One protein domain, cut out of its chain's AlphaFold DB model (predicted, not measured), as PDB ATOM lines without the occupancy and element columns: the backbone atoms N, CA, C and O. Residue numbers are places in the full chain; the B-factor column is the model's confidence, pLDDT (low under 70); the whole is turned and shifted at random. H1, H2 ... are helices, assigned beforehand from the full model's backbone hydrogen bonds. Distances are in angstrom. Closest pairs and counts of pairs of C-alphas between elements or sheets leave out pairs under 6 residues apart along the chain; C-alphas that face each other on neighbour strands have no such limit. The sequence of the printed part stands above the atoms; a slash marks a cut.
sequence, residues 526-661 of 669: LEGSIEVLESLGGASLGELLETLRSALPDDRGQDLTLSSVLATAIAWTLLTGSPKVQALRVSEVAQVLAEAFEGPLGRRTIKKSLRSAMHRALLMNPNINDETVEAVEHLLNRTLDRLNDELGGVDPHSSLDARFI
ATOM      1  N   LEU A 526     -30.277 -19.234  19.383       92.19
ATOM      2  CA  LEU A 526     -31.186 -18.728  18.352       92.19
ATOM      3  C   LEU A 526     -30.864 -17.285  17.968       92.19
ATOM      4  O   LEU A 526     -30.828 -16.979  16.783       92.19
ATOM      5  N   GLU A 527     -30.601 -16.414  18.941       93.38
ATOM      6  CA  GLU A 527     -30.198 -15.026  18.691       93.38
ATOM      7  C   GLU A 527     -28.910 -14.975  17.850       93.38
ATOM      8  O   GLU A 527     -28.902 -14.303  16.820       93.38
ATOM      9  N   GLY A 528     -27.890 -15.774  18.190       91.56
ATOM     10  CA  GLY A 528     -26.657 -15.876  17.399       91.56
ATOM     11  C   GLY A 528     -26.872 -16.475  16.004       91.56
ATOM     12  O   GLY A 528     -26.303 -16.004  15.023       91.56
ATOM     13  N   SER A 529     -27.749 -17.476  15.876       91.75
ATOM     14  CA  SER A 529     -28.123 -18.034  14.568       91.75
ATOM     15  C   SER A 529     -28.792 -16.992  13.673       91.75
ATOM     16  O   SER A 529     -28.505 -16.920  12.482       91.75
ATOM     17  N   ILE A 530     -29.671 -16.168  14.245       93.31
ATOM     18  CA  ILE A 530     -30.339 -15.080  13.529       93.31
ATOM     19  C   ILE A 530     -29.322 -14.022  13.099       93.31
ATOM     20  O   ILE A 530     -29.348 -13.625  11.942       93.31
ATOM     21  N   GLU A 531     -28.395 -13.621  13.972       92.25
ATOM     22  CA  GLU A 531     -27.343 -12.648  13.638       92.25
ATOM     23  C   GLU A 531     -26.466 -13.112  12.465       92.25
ATOM     24  O   GLU A 531     -26.135 -12.323  11.578       92.25
ATOM     25  N   VAL A 532     -26.146 -14.409  12.398       91.06
ATOM     26  CA  VAL A 532     -25.431 -14.988  11.252       91.06
ATOM     27  C   VAL A 532     -26.256 -14.872   9.969       91.06
ATOM     28  O   VAL A 532     -25.718 -14.472   8.938       91.06
ATOM     29  N   LEU A 533     -27.554 -15.181  10.010       92.25
ATOM     30  CA  LEU A 533     -28.430 -15.080   8.835       92.25
ATOM     31  C   LEU A 533     -28.625 -13.632   8.377       92.25
ATOM     32  O   LEU A 533     -28.561 -13.363   7.179       92.25
ATOM     33  N   GLU A 534     -28.800 -12.704   9.317       92.88
ATOM     34  CA  GLU A 534     -28.896 -11.264   9.054       92.88
ATOM     35  C   GLU A 534     -27.607 -10.751   8.394       92.88
ATOM     36  O   GLU A 534     -27.653 -10.034   7.394       92.88
ATOM     37  N   SER A 535     -26.444 -11.209   8.869       90.75
ATOM     38  CA  SER A 535     -25.149 -10.887   8.261       90.75
ATOM     39  C   SER A 535     -24.965 -11.480   6.861       90.75
ATOM     40  O   SER A 535     -24.303 -10.853   6.037       90.75
ATOM     41  N   LEU A 536     -25.494 -12.678   6.585       88.25
ATOM     42  CA  LEU A 536     -25.411 -13.313   5.262       88.25
ATOM     43  C   LEU A 536     -26.355 -12.654   4.248       88.25
ATOM     44  O   LEU A 536     -26.018 -12.569   3.069       88.25
ATOM     45  N   GLY A 537     -27.535 -12.219   4.692       87.50
ATOM     46  CA  GLY A 537     -28.547 -11.584   3.846       87.50
ATOM     47  C   GLY A 537     -28.401 -10.067   3.702       87.50
ATOM     48  O   GLY A 537     -28.943  -9.504   2.755       87.50
ATOM     49  N   GLY A 538     -27.676  -9.405   4.610       91.00
ATOM     50  CA  GLY A 538     -27.486  -7.949   4.608       91.00
ATOM     51  C   GLY A 538     -28.729  -7.144   5.014       91.00
ATOM     52  O   GLY A 538     -28.789  -5.949   4.736       91.00
ATOM     53  N   ALA A 539     -29.714  -7.788   5.644       93.00
ATOM     54  CA  ALA A 539     -30.978  -7.203   6.091       93.00
ATOM     55  C   ALA A 539     -31.480  -7.933   7.347       93.00
ATOM     56  O   ALA A 539     -30.938  -8.980   7.716       93.00
ATOM     57  N   SER A 540     -32.506  -7.400   8.012       93.50
ATOM     58  CA  SER A 540     -33.092  -8.067   9.182       93.50
ATOM     59  C   SER A 540     -33.785  -9.372   8.787       93.50
ATOM     60  O   SER A 540     -34.315  -9.499   7.682       93.50
ATOM     61  N   LEU A 541     -33.844 -10.353   9.692       93.94
ATOM     62  CA  LEU A 541     -34.428 -11.652   9.351       93.94
ATOM     63  C   LEU A 541     -35.910 -11.543   8.957       93.94
ATOM     64  O   LEU A 541     -36.365 -12.281   8.086       93.94
ATOM     65  N   GLY A 542     -36.651 -10.605   9.554       91.75
ATOM     66  CA  GLY A 542     -38.029 -10.306   9.166       91.75
ATOM     67  C   GLY A 542     -38.147  -9.882   7.698       91.75
ATOM     68  O   GLY A 542     -38.955 -10.457   6.974       91.75
ATOM     69  N   GLU A 543     -37.297  -8.956   7.245       92.25
ATOM     70  CA  GLU A 543     -37.261  -8.484   5.849       92.25
ATOM     71  C   GLU A 543     -36.823  -9.592   4.883       92.25
ATOM     72  O   GLU A 543     -37.383  -9.735   3.795       92.25
ATOM     73  N   LEU A 544     -35.842 -10.408   5.283       93.31
ATOM     74  CA  LEU A 544     -35.386 -11.553   4.493       93.31
ATOM     75  C   LEU A 544     -36.520 -12.567   4.291       93.31
ATOM     76  O   LEU A 544     -36.757 -13.024   3.173       93.31
ATOM     77  N   LEU A 545     -37.255 -12.893   5.358       92.06
ATOM     78  CA  LEU A 545     -38.401 -13.798   5.293       92.06
ATOM     79  C   LEU A 545     -39.548 -13.209   4.472       92.06
ATOM     80  O   LEU A 545     -40.153 -13.936   3.694       92.06
ATOM     81  N   GLU A 546     -39.842 -11.917   4.613       90.56
ATOM     82  CA  GLU A 546     -40.871 -11.235   3.822       90.56
ATOM     83  C   GLU A 546     -40.525 -11.236   2.327       90.56
ATOM     84  O   GLU A 546     -41.361 -11.598   1.498       90.56
ATOM     85  N   THR A 547     -39.265 -10.950   1.990       91.00
ATOM     86  CA  THR A 547     -38.754 -11.003   0.614       91.00
ATOM     87  C   THR A 547     -38.944 -12.396   0.017       91.00
ATOM     88  O   THR A 547     -39.501 -12.529  -1.071       91.00
ATOM     89  N   LEU A 548     -38.543 -13.447   0.740       91.31
ATOM     90  CA  LEU A 548     -38.737 -14.826   0.292       91.31
ATOM     91  C   LEU A 548     -40.223 -15.186   0.162       91.31
ATOM     92  O   LEU A 548     -40.615 -15.735  -0.864       91.31
ATOM     93  N   ARG A 549     -41.054 -14.854   1.159       89.81
ATOM     94  CA  ARG A 549     -42.504 -15.119   1.153       89.81
ATOM     95  C   ARG A 549     -43.198 -14.466  -0.034       89.81
ATOM     96  O   ARG A 549     -44.007 -15.118  -0.671       89.81
ATOM     97  N   SER A 550     -42.843 -13.225  -0.362       89.00
ATOM     98  CA  SER A 550     -43.432 -12.494  -1.492       89.00
ATOM     99  C   SER A 550     -43.138 -13.121  -2.861       89.00
ATOM    100  O   SER A 550     -43.864 -12.874  -3.820       89.00
ATOM    101  N   ALA A 551     -42.078 -13.928  -2.955       88.38
ATOM    102  CA  ALA A 551     -41.665 -14.615  -4.176       88.38
ATOM    103  C   ALA A 551     -42.191 -16.060  -4.265       88.38
ATOM    104  O   ALA A 551     -41.939 -16.738  -5.262       88.38
ATOM    105  N   LEU A 552     -42.882 -16.542  -3.228       86.38
ATOM    106  CA  LEU A 552     -43.370 -17.912  -3.096       86.38
ATOM    107  C   LEU A 552     -44.906 -17.936  -3.042       86.38
ATOM    108  O   LEU A 552     -45.519 -16.976  -2.581       86.38
ATOM    109  N   PRO A 553     -45.543 -19.049  -3.442       80.50
ATOM    110  CA  PRO A 553     -46.945 -19.307  -3.114       80.50
ATOM    111  C   PRO A 553     -47.202 -19.265  -1.594       80.50
ATOM    112  O   PRO A 553     -46.331 -19.649  -0.806       80.50
ATOM    113  N   ASP A 554     -48.394 -18.818  -1.178       75.00
ATOM    114  CA  ASP A 554     -48.738 -18.551   0.233       75.00
ATOM    115  C   ASP A 554     -48.537 -19.760   1.163       75.00
ATOM    116  O   ASP A 554     -48.049 -19.609   2.285       75.00
ATOM    117  N   ASP A 555     -48.877 -20.964   0.700       76.56
ATOM    118  CA  ASP A 555     -48.708 -22.220   1.437       76.56
ATOM    119  C   ASP A 555     -47.227 -22.513   1.724       76.56
ATOM    120  O   ASP A 555     -46.852 -22.867   2.841       76.56
ATOM    121  N   ARG A 556     -46.355 -22.266   0.747       78.88
ATOM    122  CA  ARG A 556     -44.910 -22.493   0.870       78.88
ATOM    123  C   ARG A 556     -44.181 -21.399   1.632       78.88
ATOM    124  O   ARG A 556     -43.188 -21.679   2.304       78.88
ATOM    125  N   GLY A 557     -44.651 -20.158   1.529       79.19
ATOM    126  CA  GLY A 557     -44.083 -19.025   2.256       79.19
ATOM    127  C   GLY A 557     -44.235 -19.160   3.777       79.19
ATOM    128  O   GLY A 557     -43.357 -18.731   4.536       79.19
ATOM    129  N   GLN A 558     -45.324 -19.784   4.237       79.69
ATOM    130  CA  GLN A 558     -45.580 -20.013   5.663       79.69
ATOM    131  C   GLN A 558     -44.666 -21.086   6.277       79.69
ATOM    132  O   GLN A 558     -44.307 -20.973   7.449       79.69
ATOM    133  N   ASP A 559     -44.209 -22.049   5.472       83.31
ATOM    134  CA  ASP A 559     -43.341 -23.158   5.891       83.31
ATOM    135  C   ASP A 559     -41.839 -22.812   5.931       83.31
ATOM    136  O   ASP A 559     -40.994 -23.671   6.216       83.31
ATOM    137  N   LEU A 560     -41.471 -21.558   5.652       88.56
ATOM    138  CA  LEU A 560     -40.079 -21.121   5.707       88.56
ATOM    139  C   LEU A 560     -39.528 -21.134   7.138       88.56
ATOM    140  O   LEU A 560     -40.082 -20.544   8.072       88.56
ATOM    141  N   THR A 561     -38.357 -21.755   7.275       91.75
ATOM    142  CA  THR A 561     -37.617 -21.879   8.539       91.75
ATOM    143  C   THR A 561     -36.255 -21.188   8.464       91.75
ATOM    144  O   THR A 561     -35.782 -20.863   7.374       91.75
ATOM    145  N   LEU A 562     -35.567 -21.044   9.602       93.25
ATOM    146  CA  LEU A 562     -34.162 -20.608   9.639       93.25
ATOM    147  C   LEU A 562     -33.268 -21.470   8.731       93.25
ATOM    148  O   LEU A 562     -32.399 -20.942   8.041       93.25
ATOM    149  N   SER A 563     -33.517 -22.785   8.679       92.19
ATOM    150  CA  SER A 563     -32.811 -23.692   7.769       92.19
ATOM    151  C   SER A 563     -33.089 -23.384   6.303       92.19
ATOM    152  O   SER A 563     -32.167 -23.447   5.501       92.19
ATOM    153  N   SER A 564     -34.316 -22.995   5.947       92.19
ATOM    154  CA  SER A 564     -34.660 -22.608   4.572       92.19
ATOM    155  C   SER A 564     -33.883 -21.358   4.140       92.19
ATOM    156  O   SER A 564     -33.320 -21.318   3.050       92.19
ATOM    157  N   VAL A 565     -33.779 -20.362   5.029       94.19
ATOM    158  CA  VAL A 565     -32.999 -19.134   4.788       94.19
ATOM    159  C   VAL A 565     -31.510 -19.455   4.620       94.19
ATOM    160  O   VAL A 565     -30.887 -19.002   3.658       94.19
ATOM    161  N   LEU A 566     -30.944 -20.270   5.519       94.50
ATOM    162  CA  LEU A 566     -29.535 -20.664   5.453       94.50
ATOM    163  C   LEU A 566     -29.228 -21.473   4.189       94.50
ATOM    164  O   LEU A 566     -28.239 -21.207   3.510       94.50
ATOM    165  N   ALA A 567     -30.077 -22.443   3.854       93.88
ATOM    166  CA  ALA A 567     -29.937 -23.266   2.661       93.88
ATOM    167  C   ALA A 567     -29.958 -22.418   1.386       93.88
ATOM    168  O   ALA A 567     -29.108 -22.607   0.516       93.88
ATOM    169  N   THR A 568     -30.868 -21.442   1.296       94.12
ATOM    170  CA  THR A 568     -30.912 -20.491   0.179       94.12
ATOM    171  C   THR A 568     -29.624 -19.663   0.094       94.12
ATOM    172  O   THR A 568     -29.071 -19.516  -0.996       94.12
ATOM    173  N   ALA A 569     -29.076 -19.198   1.223       93.62
ATOM    174  CA  ALA A 569     -27.790 -18.494   1.244       93.62
ATOM    175  C   ALA A 569     -26.612 -19.374   0.786       93.62
ATOM    176  O   ALA A 569     -25.762 -18.922   0.012       93.62
ATOM    177  N   ILE A 570     -26.573 -20.640   1.219       93.44
ATOM    178  CA  ILE A 570     -25.564 -21.621   0.793       93.44
ATOM    179  C   ILE A 570     -25.673 -21.876  -0.715       93.44
ATOM    180  O   ILE A 570     -24.661 -21.855  -1.413       93.44
ATOM    181  N   ALA A 571     -26.891 -22.059  -1.229       93.38
ATOM    182  CA  ALA A 571     -27.146 -22.281  -2.647       93.38
ATOM    183  C   ALA A 571     -26.620 -21.122  -3.512       93.38
ATOM    184  O   ALA A 571     -25.878 -21.347  -4.465       93.38
ATOM    185  N   TRP A 572     -26.900 -19.872  -3.132       94.31
ATOM    186  CA  TRP A 572     -26.361 -18.702  -3.834       94.31
ATOM    187  C   TRP A 572     -24.841 -18.566  -3.731       94.31
ATOM    188  O   TRP A 572     -24.199 -18.116  -4.687       94.31
ATOM    189  N   THR A 573     -24.259 -18.990  -2.608       92.31
ATOM    190  CA  THR A 573     -22.801 -19.007  -2.428       92.31
ATOM    191  C   THR A 573     -22.136 -19.988  -3.390       92.31
ATOM    192  O   THR A 573     -21.076 -19.672  -3.924       92.31
ATOM    193  N   LEU A 574     -22.761 -21.138  -3.662       92.06
ATOM    194  CA  LEU A 574     -22.283 -22.089  -4.671       92.06
ATOM    195  C   LEU A 574     -22.342 -21.484  -6.079       92.06
ATOM    196  O   LEU A 574     -21.328 -21.435  -6.767       92.06
ATOM    197  N   LEU A 575     -23.491 -20.910  -6.448       92.38
ATOM    198  CA  LEU A 575     -23.719 -20.378  -7.795       92.38
ATOM    199  C   LEU A 575     -22.885 -19.134  -8.128       92.38
ATOM    200  O   LEU A 575     -22.490 -18.935  -9.275       92.38
ATOM    201  N   THR A 576     -22.673 -18.245  -7.153       91.75
ATOM    202  CA  THR A 576     -22.115 -16.902  -7.408       91.75
ATOM    203  C   THR A 576     -20.843 -16.588  -6.629       91.75
ATOM    204  O   THR A 576     -20.245 -15.537  -6.844       91.75
ATOM    205  N   GLY A 577     -20.427 -17.461  -5.708       87.94
ATOM    206  CA  GLY A 577     -19.320 -17.203  -4.784       87.94
ATOM    207  C   GLY A 577     -19.655 -16.229  -3.646       87.94
ATOM    208  O   GLY A 577     -18.785 -15.941  -2.827       87.94
ATOM    209  N   SER A 578     -20.893 -15.727  -3.570       87.69
ATOM    210  CA  SER A 578     -21.358 -14.790  -2.538       87.69
ATOM    211  C   SER A 578     -22.717 -15.208  -1.966       87.69
ATOM    212  O   SER A 578     -23.579 -15.626  -2.745       87.69
ATOM    213  N   PRO A 579     -22.950 -15.084  -0.646       89.81
ATOM    214  CA  PRO A 579     -24.244 -15.409  -0.057       89.81
ATOM    215  C   PRO A 579     -25.308 -14.386  -0.467       89.81
ATOM    216  O   PRO A 579     -25.057 -13.181  -0.483       89.81
ATOM    217  N   LYS A 580     -26.507 -14.877  -0.798       90.94
ATOM    218  CA  LYS A 580     -27.713 -14.072  -1.040       90.94
ATOM    219  C   LYS A 580     -28.937 -14.815  -0.529       90.94
ATOM    220  O   LYS A 580     -28.991 -16.037  -0.598       90.94
ATOM    221  N   VAL A 581     -29.947 -14.081  -0.080       91.44
ATOM    222  CA  VAL A 581     -31.220 -14.655   0.373       91.44
ATOM    223  C   VAL A 581     -32.325 -14.195  -0.573       91.44
ATOM    224  O   VAL A 581     -33.029 -13.223  -0.320       91.44
ATOM    225  N   GLN A 582     -32.416 -14.863  -1.720       91.62
ATOM    226  CA  GLN A 582     -33.427 -14.621  -2.751       91.62
ATOM    227  C   GLN A 582     -33.955 -15.967  -3.244       91.62
ATOM    228  O   GLN A 582     -33.195 -16.937  -3.287       91.62
ATOM    229  N   ALA A 583     -35.240 -16.033  -3.598       92.00
ATOM    230  CA  ALA A 583     -35.825 -17.258  -4.134       92.00
ATOM    231  C   ALA A 583     -35.093 -17.681  -5.419       92.00
ATOM    232  O   ALA A 583     -34.789 -16.841  -6.267       92.00
ATOM    233  N   LEU A 584     -34.774 -18.971  -5.525       91.69
ATOM    234  CA  LEU A 584     -34.093 -19.546  -6.681       91.69
ATOM    235  C   LEU A 584     -35.107 -19.956  -7.743       91.69
ATOM    236  O   LEU A 584     -36.163 -20.492  -7.422       91.69
ATOM    237  N   ARG A 585     -34.741 -19.806  -9.011       90.19
ATOM    238  CA  ARG A 585     -35.478 -20.405 -10.127       90.19
ATOM    239  C   ARG A 585     -35.166 -21.887 -10.240       90.19
ATOM    240  O   ARG A 585     -34.075 -22.345  -9.898       90.19
ATOM    241  N   VAL A 586     -36.076 -22.633 -10.852       86.62
ATOM    242  CA  VAL A 586     -35.914 -24.072 -11.108       86.62
ATOM    243  C   VAL A 586     -34.591 -24.413 -11.825       86.62
ATOM    244  O   VAL A 586     -33.925 -25.392 -11.486       86.62
ATOM    245  N   SER A 587     -34.155 -23.580 -12.778       87.44
ATOM    246  CA  SER A 587     -32.880 -23.763 -13.489       87.44
ATOM    247  C   SER A 587     -31.647 -23.592 -12.594       87.44
ATOM    248  O   SER A 587     -30.638 -24.265 -12.799       87.44
ATOM    249  N   GLU A 588     -31.724 -22.711 -11.598       91.31
ATOM    250  CA  GLU A 588     -30.657 -22.459 -10.627       91.31
ATOM    251  C   GLU A 588     -30.575 -23.613  -9.621       91.31
ATOM    252  O   GLU A 588     -29.483 -24.068  -9.288       91.31
ATOM    253  N   VAL A 589     -31.721 -24.175  -9.218       88.62
ATOM    254  CA  VAL A 589     -31.774 -25.372  -8.362       88.62
ATOM    255  C   VAL A 589     -31.074 -26.559  -9.028       88.62
ATOM    256  O   VAL A 589     -30.286 -27.243  -8.377       88.62
ATOM    257  N   ALA A 590     -31.279 -26.786 -10.330       87.00
ATOM    258  CA  ALA A 590     -30.591 -27.855 -11.061       87.00
ATOM    259  C   ALA A 590     -29.055 -27.706 -11.029       87.00
ATOM    260  O   ALA A 590     -28.334 -28.696 -10.867       87.00
ATOM    261  N   GLN A 591     -28.549 -26.471 -11.118       89.25
ATOM    262  CA  GLN A 591     -27.117 -26.175 -10.998       89.25
ATOM    263  C   GLN A 591     -26.609 -26.438  -9.574       89.25
ATOM    264  O   GLN A 591     -25.605 -27.133  -9.402       89.25
ATOM    265  N   VAL A 592     -27.347 -25.991  -8.551       89.81
ATOM    266  CA  VAL A 592     -27.028 -26.270  -7.139       89.81
ATOM    267  C   VAL A 592     -26.968 -27.773  -6.883       89.81
ATOM    268  O   VAL A 592     -26.037 -28.250  -6.239       89.81
ATOM    269  N   LEU A 593     -27.911 -28.551  -7.425       88.38
ATOM    270  CA  LEU A 593     -27.904 -30.007  -7.303       88.38
ATOM    271  C   LEU A 593     -26.648 -30.622  -7.928       88.38
ATOM    272  O   LEU A 593     -26.077 -31.541  -7.344       88.38
ATOM    273  N   ALA A 594     -26.203 -30.155  -9.095       86.75
ATOM    274  CA  ALA A 594     -24.986 -30.652  -9.742       86.75
ATOM    275  C   ALA A 594     -23.714 -30.320  -8.932       86.75
ATOM    276  O   ALA A 594     -22.791 -31.137  -8.836       86.75
ATOM    277  N   GLU A 595     -23.674 -29.145  -8.305       89.12
ATOM    278  CA  GLU A 595     -22.511 -28.677  -7.552       89.12
ATOM    279  C   GLU A 595     -22.444 -29.199  -6.114       89.12
ATOM    280  O   GLU A 595     -21.356 -29.557  -5.658       89.12
ATOM    281  N   ALA A 596     -23.570 -29.291  -5.405       89.25
ATOM    282  CA  ALA A 596     -23.608 -29.614  -3.977       89.25
ATOM    283  C   ALA A 596     -23.588 -31.121  -3.673       89.25
ATOM    284  O   ALA A 596     -23.103 -31.517  -2.612       89.25
ATOM    285  N   PHE A 597     -24.081 -31.965  -4.588       90.62
ATOM    286  CA  PHE A 597     -24.322 -33.391  -4.333       90.62
ATOM    287  C   PHE A 597     -23.415 -34.319  -5.154       90.62
ATOM    288  O   PHE A 597     -23.134 -34.070  -6.327       90.62
ATOM    289  N   GLU A 598     -23.010 -35.445  -4.566       88.12
ATOM    290  CA  GLU A 598     -22.223 -36.519  -5.191       88.12
ATOM    291  C   GLU A 598     -22.876 -37.899  -5.002       88.12
ATOM    292  O   GLU A 598     -23.697 -38.094  -4.107       88.12
ATOM    293  N   GLY A 599     -22.516 -38.868  -5.850       84.81
ATOM    294  CA  GLY A 599     -23.034 -40.242  -5.801       84.81
ATOM    295  C   GLY A 599     -24.069 -40.578  -6.889       84.81
ATOM    296  O   GLY A 599     -24.412 -39.722  -7.707       84.81
ATOM    297  N   PRO A 600     -24.535 -41.841  -6.940       79.31
ATOM    298  CA  PRO A 600     -25.503 -42.308  -7.933       79.31
ATOM    299  C   PRO A 600     -26.917 -41.762  -7.666       79.31
ATOM    300  O   PRO A 600     -27.285 -41.503  -6.517       79.31
ATOM    301  N   LEU A 601     -27.725 -41.618  -8.727       73.25
ATOM    302  CA  LEU A 601     -29.128 -41.184  -8.641       73.25
ATOM    303  C   LEU A 601     -29.915 -42.017  -7.608       73.25
ATOM    304  O   LEU A 601     -29.785 -43.240  -7.563       73.25
ATOM    305  N   GLY A 602     -30.718 -41.350  -6.774       69.00
ATOM    306  CA  GLY A 602     -31.510 -41.973  -5.702       69.00
ATOM    307  C   GLY A 602     -30.760 -42.237  -4.387       69.00
ATOM    308  O   GLY A 602     -31.389 -42.593  -3.395       69.00
ATOM    309  N   ARG A 603     -29.431 -42.054  -4.344       76.94
ATOM    310  CA  ARG A 603     -28.608 -42.076  -3.114       76.94
ATOM    311  C   ARG A 603     -27.559 -40.960  -3.114       76.94
ATOM    312  O   ARG A 603     -26.449 -41.152  -2.609       76.94
ATOM    313  N   ARG A 604     -27.863 -39.818  -3.737       83.44
ATOM    314  CA  ARG A 604     -26.922 -38.697  -3.762       83.44
ATOM    315  C   ARG A 604     -26.819 -38.111  -2.363       83.44
ATOM    316  O   ARG A 604     -27.816 -38.024  -1.653       83.44
ATOM    317  N   THR A 605     -25.612 -37.710  -1.987       88.94
ATOM    318  CA  THR A 605     -25.360 -37.063  -0.699       88.94
ATOM    319  C   THR A 605     -24.606 -35.760  -0.878       88.94
ATOM    320  O   THR A 605     -23.899 -35.584  -1.872       88.94
ATOM    321  N   ILE A 606     -24.757 -34.832   0.065       89.62
ATOM    322  CA  ILE A 606     -23.982 -33.588   0.057       89.62
ATOM    323  C   ILE A 606     -22.484 -33.903   0.114       89.62
ATOM    324  O   ILE A 606     -22.027 -34.663   0.972       89.62
ATOM    325  N   LYS A 607     -21.708 -33.265  -0.770       92.00
ATOM    326  CA  LYS A 607     -20.252 -33.435  -0.847       92.00
ATOM    327  C   LYS A 607     -19.598 -33.178   0.507       92.00
ATOM    328  O   LYS A 607     -19.770 -32.114   1.110       92.00
ATOM    329  N   LYS A 608     -18.737 -34.100   0.951       89.94
ATOM    330  CA  LYS A 608     -17.966 -33.926   2.201       89.94
ATOM    331  C   LYS A 608     -17.098 -32.662   2.187       89.94
ATOM    332  O   LYS A 608     -16.894 -32.040   3.233       89.94
ATOM    333  N   SER A 609     -16.608 -32.269   1.010       91.00
ATOM    334  CA  SER A 609     -15.843 -31.034   0.812       91.00
ATOM    335  C   SER A 609     -16.681 -29.782   1.071       91.00
ATOM    336  O   SER A 609     -16.180 -28.861   1.713       91.00
ATOM    337  N   LEU A 610     -17.954 -29.768   0.649       90.19
ATOM    338  CA  LEU A 610     -18.883 -28.670   0.911       90.19
ATOM    339  C   LEU A 610     -19.185 -28.559   2.404       90.19
ATOM    340  O   LEU A 610     -19.009 -27.484   2.973       90.19
ATOM    341  N   ARG A 611     -19.534 -29.674   3.063       91.81
ATOM    342  CA  ARG A 611     -19.744 -29.695   4.522       91.81
ATOM    343  C   ARG A 611     -18.520 -29.123   5.248       91.81
ATOM    344  O   ARG A 611     -18.637 -28.162   5.999       91.81
ATOM    345  N   SER A 612     -17.325 -29.624   4.934       90.94
ATOM    346  CA  SER A 612     -16.068 -29.150   5.538       90.94
ATOM    347  C   SER A 612     -15.765 -27.672   5.242       90.94
ATOM    348  O   SER A 612     -15.163 -26.982   6.063       90.94
ATOM    349  N   ALA A 613     -16.140 -27.163   4.065       90.62
ATOM    350  CA  ALA A 613     -15.996 -25.748   3.727       90.62
ATOM    351  C   ALA A 613     -16.949 -24.866   4.547       90.62
ATOM    352  O   ALA A 613     -16.508 -23.847   5.071       90.62
ATOM    353  N   MET A 614     -18.207 -25.282   4.718       90.50
ATOM    354  CA  MET A 614     -19.197 -24.540   5.506       90.50
ATOM    355  C   MET A 614     -18.846 -24.502   6.997       90.50
ATOM    356  O   MET A 614     -18.885 -23.425   7.584       90.50
ATOM    357  N   HIS A 615     -18.402 -25.615   7.597       89.19
ATOM    358  CA  HIS A 615     -17.918 -25.596   8.989       89.19
ATOM    359  C   HIS A 615     -16.714 -24.662   9.163       89.19
ATOM    360  O   HIS A 615     -16.651 -23.906  10.128       89.19
ATOM    361  N   ARG A 616     -15.769 -24.649   8.211       88.94
ATOM    362  CA  ARG A 616     -14.643 -23.699   8.254       88.94
ATOM    363  C   ARG A 616     -15.105 -22.248   8.132       88.94
ATOM    364  O   ARG A 616     -14.588 -21.405   8.853       88.94
ATOM    365  N   ALA A 617     -16.057 -21.957   7.248       86.50
ATOM    366  CA  ALA A 617     -16.608 -20.613   7.097       86.50
ATOM    367  C   ALA A 617     -17.331 -20.145   8.371       86.50
ATOM    368  O   ALA A 617     -17.169 -18.995   8.770       86.50
ATOM    369  N   LEU A 618     -18.061 -21.047   9.034       84.75
ATOM    370  CA  LEU A 618     -18.711 -20.801  10.320       84.75
ATOM    371  C   LEU A 618     -17.677 -20.436  11.393       84.75
ATOM    372  O   LEU A 618     -17.786 -19.381  12.002       84.75
ATOM    373  N   LEU A 619     -16.622 -21.238  11.560       83.44
ATOM    374  CA  LEU A 619     -15.578 -20.978  12.562       83.44
ATOM    375  C   LEU A 619     -14.817 -19.659  12.342       83.44
ATOM    376  O   LEU A 619     -14.236 -19.130  13.284       83.44
ATOM    377  N   MET A 620     -14.790 -19.136  11.113       85.19
ATOM    378  CA  MET A 620     -14.130 -17.866  10.776       85.19
ATOM    379  C   MET A 620     -15.080 -16.657  10.820       85.19
ATOM    380  O   MET A 620     -14.646 -15.540  10.537       85.19
ATOM    381  N   ASN A 621     -16.366 -16.849  11.130       82.88
ATOM    382  CA  ASN A 621     -17.346 -15.768  11.143       82.88
ATOM    383  C   ASN A 621     -17.204 -14.921  12.427       82.88
ATOM    384  O   ASN A 621     -17.380 -15.457  13.520       82.88
ATOM    385  N   PRO A 622     -16.939 -13.603  12.324       83.88
ATOM    386  CA  PRO A 622     -16.714 -12.744  13.490       83.88
ATOM    387  C   PRO A 622     -17.956 -12.545  14.371       83.88
ATOM    388  O   PRO A 622     -17.820 -12.107  15.510       83.88
ATOM    389  N   ASN A 623     -19.152 -12.859  13.865       82.75
ATOM    390  CA  ASN A 623     -20.405 -12.743  14.614       82.75
ATOM    391  C   ASN A 623     -20.699 -13.982  15.476       82.75
ATOM    392  O   ASN A 623     -21.709 -14.022  16.173       82.75
ATOM    393  N   ILE A 624     -19.846 -15.008  15.426       84.06
ATOM    394  CA  ILE A 624     -20.004 -16.230  16.211       84.06
ATOM    395  C   ILE A 624     -19.012 -16.197  17.373       84.06
ATOM    396  O   ILE A 624     -17.821 -15.957  17.183       84.06
ATOM    397  N   ASN A 625     -19.511 -16.440  18.582       85.88
ATOM    398  CA  ASN A 625     -18.714 -16.499  19.804       85.88
ATOM    399  C   ASN A 625     -18.817 -17.890  20.441       85.88
ATOM    400  O   ASN A 625     -19.683 -18.681  20.068       85.88
ATOM    401  N   ASP A 626     -17.967 -18.174  21.427       84.25
ATOM    402  CA  ASP A 626     -17.897 -19.489  22.081       84.25
ATOM    403  C   ASP A 626     -19.246 -19.967  22.655       84.25
ATOM    404  O   ASP A 626     -19.490 -21.168  22.725       84.25
ATOM    405  N   GLU A 627     -20.151 -19.050  23.027       82.50
ATOM    406  CA  GLU A 627     -21.487 -19.399  23.526       82.50
ATOM    407  C   GLU A 627     -22.480 -19.774  22.412       82.50
ATOM    408  O   GLU A 627     -23.465 -20.464  22.683       82.50
ATOM    409  N   THR A 628     -22.262 -19.316  21.173       85.75
ATOM    410  CA  THR A 628     -23.189 -19.512  20.045       85.75
ATOM    411  C   THR A 628     -22.698 -20.516  19.004       85.75
ATOM    412  O   THR A 628     -23.544 -21.058  18.288       85.75
ATOM    413  N   VAL A 629     -21.391 -20.826  18.942       88.12
ATOM    414  CA  VAL A 629     -20.796 -21.763  17.958       88.12
ATOM    415  C   VAL A 629     -21.595 -23.061  17.854       88.12
ATOM    416  O   VAL A 629     -22.007 -23.428  16.757       88.12
ATOM    417  N   GLU A 630     -21.858 -23.729  18.979       87.31
ATOM    418  CA  GLU A 630     -22.530 -25.036  18.997       87.31
ATOM    419  C   GLU A 630     -23.946 -24.960  18.402       87.31
ATOM    420  O   GLU A 630     -24.352 -25.808  17.608       87.31
ATOM    421  N   ALA A 631     -24.697 -23.905  18.730       84.94
ATOM    422  CA  ALA A 631     -26.058 -23.722  18.238       84.94
ATOM    423  C   ALA A 631     -26.097 -23.414  16.733       84.94
ATOM    424  O   ALA A 631     -26.930 -23.973  16.011       84.94
ATOM    425  N   VAL A 632     -25.186 -22.560  16.252       88.38
ATOM    426  CA  VAL A 632     -25.077 -22.236  14.822       88.38
ATOM    427  C   VAL A 632     -24.595 -23.458  14.037       88.38
ATOM    428  O   VAL A 632     -25.115 -23.742  12.957       88.38
ATOM    429  N   GLU A 633     -23.657 -24.231  14.584       90.31
ATOM    430  CA  GLU A 633     -23.206 -25.490  13.992       90.31
ATOM    431  C   GLU A 633     -24.347 -26.512  13.910       90.31
ATOM    432  O   GLU A 633     -24.527 -27.174  12.886       90.31
ATOM    433  N   HIS A 634     -25.181 -26.598  14.947       87.81
ATOM    434  CA  HIS A 634     -26.361 -27.454  14.936       87.81
ATOM    435  C   HIS A 634     -27.413 -26.993  13.910       87.81
ATOM    436  O   HIS A 634     -28.051 -27.826  13.264       87.81
ATOM    437  N   LEU A 635     -27.595 -25.681  13.704       89.31
ATOM    438  CA  LEU A 635     -28.418 -25.154  12.607       89.31
ATOM    439  C   LEU A 635     -27.831 -25.519  11.234       89.31
ATOM    440  O   LEU A 635     -28.581 -25.955  10.361       89.31
ATOM    441  N   LEU A 636     -26.519 -25.369  11.038       91.56
ATOM    442  CA  LEU A 636     -25.843 -25.741   9.793       91.56
ATOM    443  C   LEU A 636     -26.026 -27.231   9.489       91.56
ATOM    444  O   LEU A 636     -26.461 -27.574   8.392       91.56
ATOM    445  N   ASN A 637     -25.753 -28.107  10.457       90.50
ATOM    446  CA  ASN A 637     -25.908 -29.550  10.284       90.50
ATOM    447  C   ASN A 637     -27.350 -29.923   9.937       90.50
ATOM    448  O   ASN A 637     -27.564 -30.548   8.902       90.50
ATOM    449  N   ARG A 638     -28.340 -29.431  10.698       87.25
ATOM    450  CA  ARG A 638     -29.765 -29.646  10.385       87.25
ATOM    451  C   ARG A 638     -30.146 -29.145   8.994       87.25
ATOM    452  O   ARG A 638     -30.961 -29.761   8.321       87.25
ATOM    453  N   THR A 639     -29.556 -28.038   8.551       91.06
ATOM    454  CA  THR A 639     -29.812 -27.471   7.220       91.06
ATOM    455  C   THR A 639     -29.251 -28.365   6.115       91.06
ATOM    456  O   THR A 639     -29.936 -28.622   5.129       91.06
ATOM    457  N   LEU A 640     -28.024 -28.869   6.280       91.25
ATOM    458  CA  LEU A 640     -27.402 -29.802   5.338       91.25
ATOM    459  C   LEU A 640     -28.125 -31.153   5.318       91.25
ATOM    460  O   LEU A 640     -28.341 -31.704   4.245       91.25
ATOM    461  N   ASP A 641     -28.532 -31.671   6.472       88.44
ATOM    462  CA  ASP A 641     -29.249 -32.944   6.559       88.44
ATOM    463  C   ASP A 641     -30.642 -32.817   5.922       88.44
ATOM    464  O   ASP A 641     -30.997 -33.616   5.062       88.44
ATOM    465  N   ARG A 642     -31.359 -31.717   6.186       86.94
ATOM    466  CA  ARG A 642     -32.635 -31.412   5.526       86.94
ATOM    467  C   ARG A 642     -32.505 -31.268   4.005       86.94
ATOM    468  O   ARG A 642     -33.343 -31.778   3.266       86.94
ATOM    469  N   LEU A 643     -31.459 -30.592   3.520       89.25
ATOM    470  CA  LEU A 643     -31.152 -30.537   2.086       89.25
ATOM    471  C   LEU A 643     -30.901 -31.941   1.524       89.25
ATOM    472  O   LEU A 643     -31.331 -32.246   0.416       89.25
ATOM    473  N   ASN A 644     -30.214 -32.795   2.278       88.75
ATOM    474  CA  ASN A 644     -29.928 -34.162   1.875       88.75
ATOM    475  C   ASN A 644     -31.200 -35.013   1.756       88.75
ATOM    476  O   ASN A 644     -31.364 -35.716   0.759       88.75
ATOM    477  N   ASP A 645     -32.100 -34.898   2.727       85.81
ATOM    478  CA  ASP A 645     -33.344 -35.665   2.788       85.81
ATOM    479  C   ASP A 645     -34.354 -35.217   1.723       85.81
ATOM    480  O   ASP A 645     -34.949 -36.053   1.045       85.81
ATOM    481  N   GLU A 646     -34.517 -33.905   1.524       87.00
ATOM    482  CA  GLU A 646     -35.493 -33.371   0.566       87.00
ATOM    483  C   GLU A 646     -34.982 -33.376  -0.887       87.00
ATOM    484  O   GLU A 646     -35.780 -33.526  -1.813       87.00
ATOM    485  N   LEU A 647     -33.669 -33.216  -1.119       86.94
ATOM    486  CA  LEU A 647     -33.103 -33.043  -2.467       86.94
ATOM    487  C   LEU A 647     -32.181 -34.178  -2.940       86.94
ATOM    488  O   LEU A 647     -31.898 -34.265  -4.136       86.94
ATOM    489  N   GLY A 648     -31.722 -35.076  -2.064       83.62
ATOM    490  CA  GLY A 648     -30.780 -36.147  -2.434       83.62
ATOM    491  C   GLY A 648     -31.336 -37.161  -3.446       83.62
ATOM    492  O   GLY A 648     -30.578 -37.808  -4.177       83.62
ATOM    493  N   GLY A 649     -32.665 -37.277  -3.530       83.00
ATOM    494  CA  GLY A 649     -33.366 -38.105  -4.515       83.00
ATOM    495  C   GLY A 649     -33.651 -37.418  -5.856       83.00
ATOM    496  O   GLY A 649     -34.086 -38.087  -6.789       83.00
ATOM    497  N   VAL A 650     -33.414 -36.108  -5.968       82.88
ATOM    498  CA  VAL A 650     -33.838 -35.299  -7.118       82.88
ATOM    499  C   VAL A 650     -32.813 -35.375  -8.258       82.88
ATOM    500  O   VAL A 650     -31.609 -35.181  -8.054       82.88
ATOM    501  N   ASP A 651     -33.289 -35.653  -9.477       80.12
ATOM    502  CA  ASP A 651     -32.452 -35.723 -10.680       80.12
ATOM    503  C   ASP A 651     -32.210 -34.322 -11.281       80.12
ATOM    504  O   ASP A 651     -33.164 -33.704 -11.768       80.12
ATOM    505  N   PRO A 652     -30.956 -33.824 -11.315       76.62
ATOM    506  CA  PRO A 652     -30.621 -32.507 -11.861       76.62
ATOM    507  C   PRO A 652     -30.842 -32.382 -13.375       76.62
ATOM    508  O   PRO A 652     -30.846 -31.266 -13.890       76.62
ATOM    509  N   HIS A 653     -30.998 -33.493 -14.099       75.50
ATOM    510  CA  HIS A 653     -31.226 -33.499 -15.547       75.50
ATOM    511  C   HIS A 653     -32.702 -33.681 -15.931       75.50
ATOM    512  O   HIS A 653     -33.033 -33.656 -17.118       75.50
ATOM    513  N   SER A 654     -33.588 -33.854 -14.947       76.62
ATOM    514  CA  SER A 654     -35.028 -34.006 -15.165       76.62
ATOM    515  C   SER A 654     -35.748 -32.653 -15.209       76.62
ATOM    516  O   SER A 654     -35.233 -31.644 -14.723       76.62
ATOM    517  N   SER A 655     -36.951 -32.606 -15.797       75.44
ATOM    518  CA  SER A 655     -37.806 -31.416 -15.716       75.44
ATOM    519  C   SER A 655     -38.325 -31.271 -14.286       75.44
ATOM    520  O   SER A 655     -39.249 -31.977 -13.879       75.44
ATOM    521  N   LEU A 656     -37.695 -30.382 -13.530       77.62
ATOM    522  CA  LEU A 656     -38.060 -30.067 -12.158       77.62
ATOM    523  C   LEU A 656     -39.336 -29.209 -12.130       77.62
ATOM    524  O   LEU A 656     -39.485 -28.285 -12.925       77.62
ATOM    525  N   ASP A 657     -40.245 -29.506 -11.205       73.38
ATOM    526  CA  ASP A 657     -41.438 -28.702 -10.924       73.38
ATOM    527  C   ASP A 657     -41.344 -28.244  -9.473       73.38
ATOM    528  O   ASP A 657     -41.239 -29.076  -8.564       73.38
ATOM    529  N   ALA A 658     -41.345 -26.923  -9.266       73.12
ATOM    530  CA  ALA A 658     -41.150 -26.322  -7.959       73.12
ATOM    531  C   ALA A 658     -42.113 -26.920  -6.927       73.12
ATOM    532  O   ALA A 658     -41.675 -27.224  -5.821       73.12
ATOM    533  N   ARG A 659     -43.371 -27.211  -7.292       70.50
ATOM    534  CA  ARG A 659     -44.419 -27.734  -6.390       70.50
ATOM    535  C   ARG A 659     -44.078 -29.074  -5.736       70.50
ATOM    536  O   ARG A 659     -44.622 -29.377  -4.679       70.50
ATOM    537  N   PHE A 660     -43.200 -29.868  -6.346       70.19
ATOM    538  CA  PHE A 660     -42.803 -31.189  -5.842       70.19
ATOM    539  C   PHE A 660     -41.417 -31.199  -5.189       70.19
ATOM    540  O   PHE A 660     -40.965 -32.241  -4.718       70.19
ATOM    541  N   ILE A 661     -40.745 -30.049  -5.141       73.69
ATOM    542  CA  ILE A 661     -39.493 -29.870  -4.409       73.69
ATOM    543  C   ILE A 661     -39.849 -29.345  -3.018       73.69
ATOM    544  O   ILE A 661     -40.607 -28.384  -2.921       73.69
TER     545      ILE A 661
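What this domain is: This is residues 526 to 661 of the 669 residues of an uncharacterized protein of Myxococcales bacterium (UniProt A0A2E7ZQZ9). H4 is the core: H7, the longest helix, crosses its first part, H5 crosses its last part, and H1 runs beside it. H6 folds back along H7 as a helical hairpin, while H2 and short H3 lie on the far side of H4 from that hairpin. The printed part has 136 residues with seven named helices, H1 to H7 in chain order, and no named strand: all helix. It is compact, with a radius of gyration of the C-alphas of 14.6 A and spans of 42 by 34 by 23 A.

Where its parts are: Find C-alpha 629 at (-20.796, -21.763, 17.958); from there H7 runs 26.4 A to C-alpha 647 at (-33.103, -33.043, -2.467). H4, residues 562 to 576, is 21.2 A long. Look for H6 at 608 to 619, H1 at 526 to 537, H5 at 586 to 596, H2 at 541 to 550 and H3 at 554 to 558.

How they stand to each other: Start at H7: its residues 635 to 643 touch H4, about perpendicular at 75 degrees, C-alphas 639 and 563 being closest at 4.9 A. H6 and H7 touch at a shallow tilt of 29 degrees, opposite ways, closest at C-alphas 615 and 633, 7.3 A. H1 touches H4 at a shallow tilt of 29 degrees, the same way, closest at C-alphas 533 and 566, 6.6 A. H5 touches H4 about perpendicular, 84 degrees, closest at C-alphas 592 and 571, 6.0 A. H2 touches H1, closest at C-alphas 541 and 534, 5.6 A, and H3 only at the corner. In each helix every O i to N i+4 pair is within hydrogen-bond range.

The domain as a whole: C-alphas 626 and 655 are farthest apart, 44.4 A. The printed part has no cut. The link from H5 to H6 is long, and residues 648 to 661 hold no named element. Only residue 602 is under 70 in pLDDT.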